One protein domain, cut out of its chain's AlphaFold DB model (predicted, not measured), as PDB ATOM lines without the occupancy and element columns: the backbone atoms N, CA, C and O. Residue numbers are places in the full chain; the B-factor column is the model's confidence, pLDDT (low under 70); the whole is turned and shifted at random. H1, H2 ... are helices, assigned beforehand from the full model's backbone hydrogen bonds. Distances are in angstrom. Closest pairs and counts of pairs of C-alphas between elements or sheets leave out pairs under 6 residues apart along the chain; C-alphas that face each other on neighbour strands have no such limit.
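Overview. This is residues 68 to 149 of the 149 residues of an uncharacterized protein of Lactobacillus versmoldensis DSM 14857 = KCTC 3814 (UniProt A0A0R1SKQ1). The longest helix, H2, lies side by side with H1 in a long helical hairpin, and a tail with no named element, residues 68 to 86, lengthens the hairpin at its open end and folds back on itself at its far end. The printed part has 82 residues, with two named helices in the order H1, H2 and no named strand, and its class is all helix. It is extended, with a radius of gyration of the C-alphas of 20.1 A, and its outline is a rod spanning 69 by 15 by 14 A, part of whose length comes from the tail.

Along the chain. Find C-alpha 116 at (61.084, 26.548, 1.765); from there H2, residues 116 to 147, runs 46.2 A to C-alpha 147 at (32.419, 30.125, 37.807). Then look at C-alpha 87 at (42.853, 39.146, 25.964), where H1, residues 87 to 109, begins; it ends 32.9 A away at C-alpha 109.

Arrangement. Look at Gly 93 and Gly 129, where H1 and H2 touch: their C-alphas, the closest of the two helices, are 4.1 A apart. There are 44 pairs of C-alphas within 8 A between the helices, and their centres are 11.9 A apart. The helices run opposite ways at a shallow tilt of 25 degrees. They form a helical hairpin, joined by a short link of 6 residues. In the backbones of H1 and H2 every O i to N i+4 pair is within hydrogen-bond range.

Size, cuts and confidence. The two C-alphas farthest apart are those of Asp 73 and Asn 112, at 68.9 A. The printed part has no cut and ends at Lys 149, the chain's last residue. Its mean pLDDT is 85.1; look for values under 70 at residues 71, 73, 75, 77, 83 and 148 to 149 of this model.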
ATOM      1  N   PRO A  68      39.086  35.920  46.753       79.69
ATOM      2  CA  PRO A  68      39.254  36.235  48.167       79.69
ATOM      3  C   PRO A  68      37.910  36.455  48.872       79.69
ATOM      4  O   PRO A  68      37.824  36.248  50.075       79.69
ATOM      5  N   PHE A  69      36.853  36.803  48.130       80.12
ATOM      6  CA  PHE A  69      35.493  36.964  48.654       80.12
ATOM      7  C   PHE A  69      34.664  35.675  48.601       80.12
ATOM      8  O   PHE A  69      33.445  35.721  48.730       80.12
ATOM      9  N   TYR A  70      35.290  34.518  48.366       76.06
ATOM     10  CA  TYR A  70      34.564  33.250  48.291       76.06
ATOM     11  C   TYR A  70      33.886  32.866  49.619       76.06
ATOM     12  O   TYR A  70      32.782  32.332  49.601       76.06
ATOM     13  N   HIS A  71      34.507  33.187  50.760       69.19
ATOM     14  CA  HIS A  71      33.958  32.953  52.106       69.19
ATOM     15  C   HIS A  71      33.300  34.205  52.707       69.19
ATOM     16  O   HIS A  71      33.351  34.404  53.914       69.19
ATOM     17  N   ASP A  72      32.744  35.094  51.883       72.31
ATOM     18  CA  ASP A  72      32.116  36.309  52.404       72.31
ATOM     19  C   ASP A  72      30.825  35.980  53.181       72.31
ATOM     20  O   ASP A  72      29.904  35.347  52.655       72.31
ATOM     21  N   ASP A  73      30.743  36.446  54.429       66.88
ATOM     22  CA  ASP A  73      29.631  36.200  55.364       66.88
ATOM     23  C   ASP A  73      28.337  36.943  54.963       66.88
ATOM     24  O   ASP A  73      27.305  36.844  55.627       66.88
ATOM     25  N   THR A  74      28.352  37.674  53.842       72.44
ATOM     26  CA  THR A  74      27.218  38.457  53.319       72.44
ATOM     27  C   THR A  74      26.078  37.609  52.736       72.44
ATOM     28  O   THR A  74      25.100  38.157  52.219       72.44
ATOM     29  N   GLY A  75      26.176  36.275  52.785       67.44
ATOM     30  CA  GLY A  75      25.155  35.344  52.284       67.44
ATOM     31  C   GLY A  75      25.035  35.293  50.754       67.44
ATOM     32  O   GLY A  75      24.193  34.566  50.222       67.44
ATOM     33  N   LYS A  76      25.872  36.041  50.019       71.38
ATOM     34  CA  LYS A  76      25.933  36.017  48.552       71.38
ATOM     35  C   LYS A  76      26.953  34.983  48.088       71.38
ATOM     36  O   LYS A  76      28.137  35.104  48.371       71.38
ATOM     37  N   LYS A  77      26.503  33.998  47.305       69.75
ATOM     38  CA  LYS A  77      27.396  33.024  46.659       69.75
ATOM     39  C   LYS A  77      28.273  33.733  45.626       69.75
ATOM     40  O   LYS A  77      27.786  34.133  44.572       69.75
ATOM     41  N   GLN A  78      29.553  33.893  45.944       75.75
ATOM     42  CA  GLN A  78      30.574  34.351  45.008       75.75
ATOM     43  C   GLN A  78      31.219  33.134  44.323       75.75
ATOM     44  O   GLN A  78      31.334  32.081  44.954       75.75
ATOM     45  N   PRO A  79      31.661  33.240  43.058       74.19
ATOM     46  CA  PRO A  79      32.340  32.137  42.381       74.19
ATOM     47  C   PRO A  79      33.674  31.814  43.069       74.19
ATOM     48  O   PRO A  79      34.369  32.729  43.523       74.19
ATOM     49  N   ILE A  80      34.047  30.527  43.101       77.38
ATOM     50  CA  ILE A  80      35.298  30.032  43.715       77.38
ATOM     51  C   ILE A  80      36.528  30.677  43.067       77.38
ATOM     52  O   ILE A  80      37.490  31.028  43.751       77.38
ATOM     53  N   PHE A  81      36.498  30.850  41.746       80.31
ATOM     54  CA  PHE A  81      37.610  31.383  40.965       80.31
ATOM     55  C   PHE A  81      37.282  32.758  40.389       80.31
ATOM     56  O   PHE A  81      36.154  33.020  39.971       80.31
ATOM     57  N   GLN A  82      38.284  33.638  40.340       75.94
ATOM     58  CA  GLN A  82      38.161  34.936  39.682       75.94
ATOM     59  C   GLN A  82      38.349  34.780  38.168       75.94
ATOM     60  O   GLN A  82      39.457  34.439  37.743       75.94
ATOM     61  N   PRO A  83      37.328  35.073  37.341       67.62
ATOM     62  CA  PRO A  83      37.490  35.052  35.896       67.62
ATOM     63  C   PRO A  83      38.462  36.161  35.482       67.62
ATOM     64  O   PRO A  83      38.271  37.338  35.810       67.62
ATOM     65  N   LYS A  84      39.520  35.796  34.755       73.19
ATOM     66  CA  LYS A  84      40.490  36.756  34.221       73.19
ATOM     67  C   LYS A  84      40.356  36.857  32.717       73.19
ATOM     68  O   LYS A  84      40.270  35.884  31.987       73.19
ATOM     69  N   THR A  85      40.421  38.084  32.219       72.12
ATOM     70  CA  THR A  85      40.395  38.325  30.779       72.12
ATOM     71  C   THR A  85      41.740  37.961  30.154       72.12
ATOM     72  O   THR A  85      42.735  38.673  30.290       72.12
ATOM     73  N   HIS A  86      41.766  36.863  29.401       83.06
ATOM     74  CA  HIS A  86      42.943  36.379  28.675       83.06
ATOM     75  C   HIS A  86      43.135  37.058  27.303       83.06
ATOM     76  O   HIS A  86      43.563  36.434  26.335       83.06
ATOM     77  N   GLN A  87      42.840  38.362  27.214       84.12
ATOM     78  CA  GLN A  87      42.853  39.146  25.964       84.12
ATOM     79  C   GLN A  87      44.212  39.157  25.249       84.12
ATOM     80  O   GLN A  87      44.264  39.356  24.037       84.12
ATOM     81  N   TYR A  88      45.312  38.915  25.969       87.19
ATOM     82  CA  TYR A  88      46.637  38.820  25.359       87.19
ATOM     83  C   TYR A  88      46.752  37.632  24.389       87.19
ATOM     84  O   TYR A  88      47.445  37.764  23.389       87.19
ATOM     85  N   LEU A  89      46.078  36.501  24.643       89.00
ATOM     86  CA  LEU A  89      46.103  35.341  23.739       89.00
ATOM     87  C   LEU A  89      45.439  35.681  22.412       89.00
ATOM     88  O   LEU A  89      45.996  35.406  21.355       89.00
ATOM     89  N   PHE A  90      44.284  36.343  22.483       89.06
ATOM     90  CA  PHE A  90      43.591  36.847  21.307       89.06
ATOM     91  C   PHE A  90      44.487  37.817  20.529       89.06
ATOM     92  O   PHE A  90      44.710  37.621  19.343       89.06
ATOM     93  N   PHE A  91      45.067  38.812  21.208       90.12
ATOM     94  CA  PHE A  91      45.899  39.837  20.576       90.12
ATOM     95  C   PHE A  91      47.161  39.270  19.903       90.12
ATOM     96  O   PHE A  91      47.407  39.534  18.727       90.12
ATOM     97  N   TRP A  92      47.954  38.469  20.622       89.06
ATOM     98  CA  TRP A  92      49.172  37.869  20.064       89.06
ATOM     99  C   TRP A  92      48.857  36.805  19.008       89.06
ATOM    100  O   TRP A  92      49.577  36.712  18.016       89.06
ATOM    101  N   GLY A  93      47.751  36.069  19.170       91.94
ATOM    102  CA  GLY A  93      47.218  35.177  18.143       91.94
ATOM    103  C   GLY A  93      46.854  35.924  16.858       91.94
ATOM    104  O   GLY A  93      47.277  35.508  15.782       91.94
ATOM    105  N   SER A  94      46.164  37.068  16.959       92.19
ATOM    106  CA  SER A  94      45.836  37.923  15.807       92.19
ATOM    107  C   SER A  94      47.081  38.396  15.070       92.19
ATOM    108  O   SER A  94      47.127  38.320  13.848       92.19
ATOM    109  N   ILE A  95      48.100  38.859  15.804       94.00
ATOM    110  CA  ILE A  95      49.362  39.311  15.205       94.00
ATOM    111  C   ILE A  95      50.048  38.160  14.466       94.00
ATOM    112  O   ILE A  95      50.459  38.339  13.321       94.00
ATOM    113  N   ALA A  96      50.151  36.983  15.089       93.19
ATOM    114  CA  ALA A  96      50.796  35.823  14.479       93.19
ATOM    115  C   ALA A  96      50.089  35.391  13.183       93.19
ATOM    116  O   ALA A  96      50.744  35.237  12.153       93.19
ATOM    117  N   VAL A  97      48.756  35.281  13.208       94.00
ATOM    118  CA  VAL A  97      47.965  34.947  12.013       94.00
ATOM    119  C   VAL A  97      48.118  36.020  10.937       94.00
ATOM    120  O   VAL A  97      48.342  35.681   9.781       94.00
ATOM    121  N   LEU A  98      48.046  37.302  11.298       95.31
ATOM    122  CA  LEU A  98      48.156  38.405  10.343       95.31
ATOM    123  C   LEU A  98      49.513  38.404   9.631       95.31
ATOM    124  O   LEU A  98      49.553  38.506   8.408       95.31
ATOM    125  N   ILE A  99      50.613  38.233  10.369       95.12
ATOM    126  CA  ILE A  99      51.952  38.134   9.769       95.12
ATOM    127  C   ILE A  99      52.032  36.905   8.856       95.12
ATOM    128  O   ILE A  99      52.505  37.021   7.727       95.12
ATOM    129  N   GLY A 100      51.534  35.749   9.305       92.56
ATOM    130  CA  GLY A 100      51.524  34.525   8.503       92.56
ATOM    131  C   GLY A 100      50.733  34.668   7.196       92.56
ATOM    132  O   GLY A 100      51.218  34.277   6.138       92.56
ATOM    133  N   VAL A 101      49.561  35.307   7.241       93.56
ATOM    134  CA  VAL A 101      48.728  35.580   6.057       93.56
ATOM    135  C   VAL A 101      49.401  36.578   5.115       93.56
ATOM    136  O   VAL A 101      49.379  36.372   3.905       93.56
ATOM    137  N   ILE A 102      50.034  37.634   5.636       94.62
ATOM    138  CA  ILE A 102      50.791  38.578   4.802       94.62
ATOM    139  C   ILE A 102      51.929  37.855   4.081       94.62
ATOM    140  O   ILE A 102      52.079  38.023   2.874       94.62
ATOM    141  N   LEU A 103      52.699  37.025   4.792       93.56
ATOM    142  CA  LEU A 103      53.756  36.220   4.177       93.56
ATOM    143  C   LEU A 103      53.190  35.307   3.087       93.56
ATOM    144  O   LEU A 103      53.735  35.270   1.990       93.56
ATOM    145  N   PHE A 104      52.065  34.642   3.351       91.12
ATOM    146  CA  PHE A 104      51.392  33.801   2.365       91.12
ATOM    147  C   PHE A 104      50.986  34.582   1.103       91.12
ATOM    148  O   PHE A 104      51.250  34.133  -0.012       91.12
ATOM    149  N   ILE A 105      50.410  35.779   1.258       93.31
ATOM    150  CA  ILE A 105      50.054  36.653   0.129       93.31
ATOM    151  C   ILE A 105      51.308  37.074  -0.647       93.31
ATOM    152  O   ILE A 105      51.304  37.040  -1.873       93.31
ATOM    153  N   LEU A 106      52.394  37.441   0.035       93.69
ATOM    154  CA  LEU A 106      53.646  37.834  -0.621       93.69
ATOM    155  C   LEU A 106      54.260  36.685  -1.432       93.69
ATOM    156  O   LEU A 106      54.708  36.913  -2.555       93.69
ATOM    157  N   ILE A 107      54.238  35.462  -0.895       93.00
ATOM    158  CA  ILE A 107      54.671  34.247  -1.602       93.00
ATOM    159  C   ILE A 107      53.799  34.009  -2.839       93.00
ATOM    160  O   ILE A 107      54.315  33.692  -3.910       93.00
ATOM    161  N   PHE A 108      52.482  34.192  -2.709       91.06
ATOM    162  CA  PHE A 108      51.542  34.028  -3.815       91.06
ATOM    163  C   PHE A 108      51.762  35.061  -4.931       91.06
ATOM    164  O   PHE A 108      51.724  34.715  -6.110       91.06
ATOM    165  N   LEU A 109      52.021  36.320  -4.569       94.50
ATOM    166  CA  LEU A 109      52.266  37.407  -5.521       94.50
ATOM    167  C   LEU A 109      53.644  37.320  -6.189       94.50
ATOM    168  O   LEU A 109      53.810  37.800  -7.308       94.50
ATOM    169  N   ASN A 110      54.636  36.734  -5.517       91.25
ATOM    170  CA  ASN A 110      55.992  36.614  -6.034       91.25
ATOM    171  C   ASN A 110      56.587  35.242  -5.700       91.25
ATOM    172  O   ASN A 110      57.129  35.031  -4.615       91.25
ATOM    173  N   GLN A 111      56.572  34.336  -6.681       86.44
ATOM    174  CA  GLN A 111      57.101  32.978  -6.518       86.44
ATOM    175  C   GLN A 111      58.600  32.935  -6.182       86.44
ATOM    176  O   GLN A 111      59.053  31.959  -5.593       86.44
ATOM    177  N   ASN A 112      59.369  33.997  -6.453       88.81
ATOM    178  CA  ASN A 112      60.774  34.061  -6.031       88.81
ATOM    179  C   ASN A 112      60.930  34.129  -4.499       88.81
ATOM    180  O   ASN A 112      62.002  33.830  -3.978       88.81
ATOM    181  N   LEU A 113      59.871  34.502  -3.768       85.69
ATOM    182  CA  LEU A 113      59.828  34.491  -2.301       85.69
ATOM    183  C   LEU A 113      59.407  33.130  -1.724       85.69
ATOM    184  O   LEU A 113      59.456  32.958  -0.508       85.69
ATOM    185  N   ALA A 114      59.034  32.153  -2.562       84.31
ATOM    186  CA  ALA A 114      58.618  30.807  -2.157       84.31
ATOM    187  C   ALA A 114      59.801  29.910  -1.742       84.31
ATOM    188  O   ALA A 114      59.874  28.733  -2.093       84.31
ATOM    189  N   LEU A 115      60.758  30.469  -0.999       86.69
ATOM    190  CA  LEU A 115      61.829  29.689  -0.391       86.69
ATOM    191  C   LEU A 115      61.219  28.774   0.688       86.69
ATOM    192  O   LEU A 115      60.350  29.240   1.431       86.69
ATOM    193  N   PRO A 116      61.678  27.514   0.832       82.44
ATOM    194  CA  PRO A 116      61.084  26.548   1.765       82.44
ATOM    195  C   PRO A 116      60.902  27.105   3.184       82.44
ATOM    196  O   PRO A 116      59.808  27.089   3.734       82.44
ATOM    197  N   TRP A 117      61.936  27.760   3.721       80.00
ATOM    198  CA  TRP A 117      61.891  28.350   5.059       80.00
ATOM    199  C   TRP A 117      60.852  29.478   5.219       80.00
ATOM    200  O   TRP A 117      60.338  29.668   6.319       80.00
ATOM    201  N   VAL A 118      60.529  30.228   4.156       86.88
ATOM    202  CA  VAL A 118      59.520  31.308   4.193       86.88
ATOM    203  C   VAL A 118      58.119  30.710   4.249       86.88
ATOM    204  O   VAL A 118      57.287  31.155   5.045       86.88
ATOM    205  N   VAL A 119      57.870  29.685   3.429       85.31
ATOM    206  CA  VAL A 119      56.598  28.952   3.409       85.31
ATOM    207  C   VAL A 119      56.337  28.352   4.787       85.31
ATOM    208  O   VAL A 119      55.284  28.597   5.375       85.31
ATOM    209  N   ASP A 120      57.324  27.678   5.368       82.19
ATOM    210  CA  ASP A 120      57.148  27.008   6.655       82.19
ATOM    211  C   ASP A 120      57.044  27.983   7.827       82.19
ATOM    212  O   ASP A 120      56.246  27.760   8.740       82.19
ATOM    213  N   LEU A 121      57.758  29.115   7.790       87.19
ATOM    214  CA  LEU A 121      57.564  30.190   8.764       87.19
ATOM    215  C   LEU A 121      56.126  30.726   8.709       87.19
ATOM    216  O   LEU A 121      55.509  30.929   9.758       87.19
ATOM    217  N   SER A 122      55.581  30.921   7.503       89.56
ATOM    218  CA  SER A 122      54.208  31.401   7.317       89.56
ATOM    219  C   SER A 122      53.183  30.423   7.901       89.56
ATOM    220  O   SER A 122      52.334  30.830   8.695       89.56
ATOM    221  N   VAL A 123      53.322  29.125   7.608       86.31
ATOM    222  CA  VAL A 123      52.445  28.066   8.128       86.31
ATOM    223  C   VAL A 123      52.583  27.950   9.645       86.31
ATOM    224  O   VAL A 123      51.578  27.914  10.352       86.31
ATOM    225  N   THR A 124      53.811  27.979  10.169       88.56
ATOM    226  CA  THR A 124      54.080  27.912  11.614       88.56
ATOM    227  C   THR A 124      53.409  29.065  12.356       88.56
ATOM    228  O   THR A 124      52.751  28.839  13.373       88.56
ATOM    229  N   LEU A 125      53.522  30.294  11.844       91.12
ATOM    230  CA  LEU A 125      52.883  31.471  12.436       91.12
ATOM    231  C   LEU A 125      51.356  31.353  12.448       91.12
ATOM    232  O   LEU A 125      50.732  31.661  13.464       91.12
ATOM    233  N   VAL A 126      50.760  30.858  11.360       90.50
ATOM    234  CA  VAL A 126      49.312  30.620  11.291       90.50
ATOM    235  C   VAL A 126      48.888  29.533  12.281       90.50
ATOM    236  O   VAL A 126      47.938  29.742  13.034       90.50
ATOM    237  N   CYS A 127      49.602  28.405  12.349       90.25
ATOM    238  CA  CYS A 127      49.287  27.299  13.255       90.25
ATOM    239  C   CYS A 127      49.421  27.689  14.736       90.25
ATOM    240  O   CYS A 127      48.501  27.448  15.517       90.25
ATOM    241  N   TYR A 128      50.522  28.334  15.136       90.62
ATOM    242  CA  TYR A 128      50.684  28.825  16.511       90.62
ATOM    243  C   TYR A 128      49.682  29.938  16.835       90.62
ATOM    244  O   TYR A 128      49.132  29.969  17.938       90.62
ATOM    245  N   GLY A 129      49.389  30.818  15.873       92.75
ATOM    246  CA  GLY A 129      48.337  31.823  15.991       92.75
ATOM    247  C   GLY A 129      46.965  31.197  16.259       92.75
ATOM    248  O   GLY A 129      46.285  31.582  17.210       92.75
ATOM    249  N   ALA A 130      46.596  30.166  15.495       91.62
ATOM    250  CA  ALA A 130      45.387  29.378  15.721       91.62
ATOM    251  C   ALA A 130      45.398  28.677  17.093       91.62
ATOM    252  O   ALA A 130      44.382  28.669  17.788       91.62
ATOM    253  N   GLY A 131      46.550  28.163  17.536       92.25
ATOM    254  CA  GLY A 131      46.727  27.586  18.872       92.25
ATOM    255  C   GLY A 131      46.462  28.584  20.007       92.25
ATOM    256  O   GLY A 131      45.828  28.233  21.009       92.25
ATOM    257  N   PHE A 132      46.864  29.850  19.847       92.88
ATOM    258  CA  PHE A 132      46.528  30.909  20.804       92.88
ATOM    259  C   PHE A 132      45.025  31.200  20.848       92.88
ATOM    260  O   PHE A 132      44.473  31.352  21.941       92.88
ATOM    261  N   TYR A 133      44.346  31.223  19.697       92.25
ATOM    262  CA  TYR A 133      42.888  31.362  19.650       92.25
ATOM    263  C   TYR A 133      42.177  30.193  20.326       92.25
ATOM    264  O   TYR A 133      41.284  30.408  21.145       92.25
ATOM    265  N   LEU A 134      42.596  28.964  20.033       92.06
ATOM    266  CA  LEU A 134      42.030  27.771  20.649       92.06
ATOM    267  C   LEU A 134      42.209  27.801  22.171       92.06
ATOM    268  O   LEU A 134      41.258  27.542  22.905       92.06
ATOM    269  N   SER A 135      43.385  28.216  22.648       92.44
ATOM    270  CA  SER A 135      43.642  28.417  24.079       92.44
ATOM    271  C   SER A 135      42.735  29.496  24.674       92.44
ATOM    272  O   SER A 135      42.170  29.298  25.743       92.44
ATOM    273  N   PHE A 136      42.539  30.619  23.978       91.50
ATOM    274  CA  PHE A 136      41.635  31.682  24.420       91.50
ATOM    275  C   PHE A 136      40.193  31.181  24.594       91.50
ATOM    276  O   PHE A 136      39.585  31.413  25.640       91.50
ATOM    277  N   PHE A 137      39.660  30.455  23.607       89.38
ATOM    278  CA  PHE A 137      38.319  29.873  23.696       89.38
ATOM    279  C   PHE A 137      38.219  28.819  24.799       89.38
ATOM    280  O   PHE A 137      37.248  28.827  25.555       89.38
ATOM    281  N   LEU A 138      39.228  27.952  24.928       91.44
ATOM    282  CA  LEU A 138      39.289  26.950  25.987       91.44
ATOM    283  C   LEU A 138      39.253  27.612  27.369       91.44
ATOM    284  O   LEU A 138      38.506  27.173  28.235       91.44
ATOM    285  N   TYR A 139      40.017  28.686  27.565       90.69
ATOM    286  CA  TYR A 139      40.066  29.395  28.842       90.69
ATOM    287  C   TYR A 139      38.727  30.058  29.156       90.69
ATOM    288  O   TYR A 139      38.240  29.947  30.273       90.69
ATOM    289  N   MET A 140      38.084  30.671  28.159       87.31
ATOM    290  CA  MET A 140      36.744  31.235  28.321       87.31
ATOM    291  C   MET A 140      35.706  30.159  28.678       87.31
ATOM    292  O   MET A 140      34.820  30.392  29.500       87.31
ATOM    293  N   LEU A 141      35.803  28.975  28.072       88.69
ATOM    294  CA  LEU A 141      34.939  27.840  28.387       88.69
ATOM    295  C   LEU A 141      35.191  27.331  29.812       88.69
ATOM    296  O   LEU A 141      34.235  27.139  30.560       88.69
ATOM    297  N   LEU A 142      36.455  27.160  30.203       88.12
ATOM    298  CA  LEU A 142      36.844  26.723  31.543       88.12
ATOM    299  C   LEU A 142      36.398  27.723  32.611       88.12
ATOM    300  O   LEU A 142      35.772  27.313  33.585       88.12
ATOM    301  N   ASP A 143      36.608  29.021  32.399       86.81
ATOM    302  CA  ASP A 143      36.156  30.071  33.316       86.81
ATOM    303  C   ASP A 143      34.634  30.037  33.495       86.81
ATOM    304  O   ASP A 143      34.133  30.137  34.616       86.81
ATOM    305  N   ASN A 144      33.874  29.824  32.416       84.62
ATOM    306  CA  ASN A 144      32.418  29.683  32.483       84.62
ATOM    307  C   ASN A 144      31.967  28.404  33.208       84.62
ATOM    308  O   ASN A 144      30.932  28.416  33.871       84.62
ATOM    309  N   LEU A 145      32.701  27.296  33.079       85.12
ATOM    310  CA  LEU A 145      32.393  26.051  33.792       85.12
ATOM    311  C   LEU A 145      32.739  26.144  35.282       85.12
ATOM    312  O   LEU A 145      31.986  25.649  36.118       85.12
ATOM    313  N   LEU A 146      33.864  26.781  35.609       81.50
ATOM    314  CA  LEU A 146      34.383  26.900  36.971       81.50
ATOM    315  C   LEU A 146      33.700  28.006  37.783       81.50
ATOM    316  O   LEU A 146      33.639  27.896  39.001       81.50
ATOM    317  N   SER A 147      33.166  29.046  37.136       73.50
ATOM    318  CA  SER A 147      32.419  30.125  37.807       73.50
ATOM    319  C   SER A 147      30.948  29.797  38.075       73.50
ATOM    320  O   SER A 147      30.319  30.462  38.893       73.50
ATOM    321  N   LYS A 148      30.384  28.791  37.392       66.69
ATOM    322  CA  LYS A 148      28.993  28.345  37.584       66.69
ATOM    323  C   LYS A 148      28.808  27.352  38.740       66.69
ATOM    324  O   LYS A 148      27.666  26.994  39.026       66.69
ATOM    325  N   LYS A 149      29.894  26.891  39.366       53.91
ATOM    326  CA  LYS A 149      29.877  26.056  40.576       53.91
ATOM    327  C   LYS A 149      30.142  26.903  41.812       53.91
ATOM    328  O   LYS A 149      29.442  26.650  42.815       53.91
TER     329      LYS A 149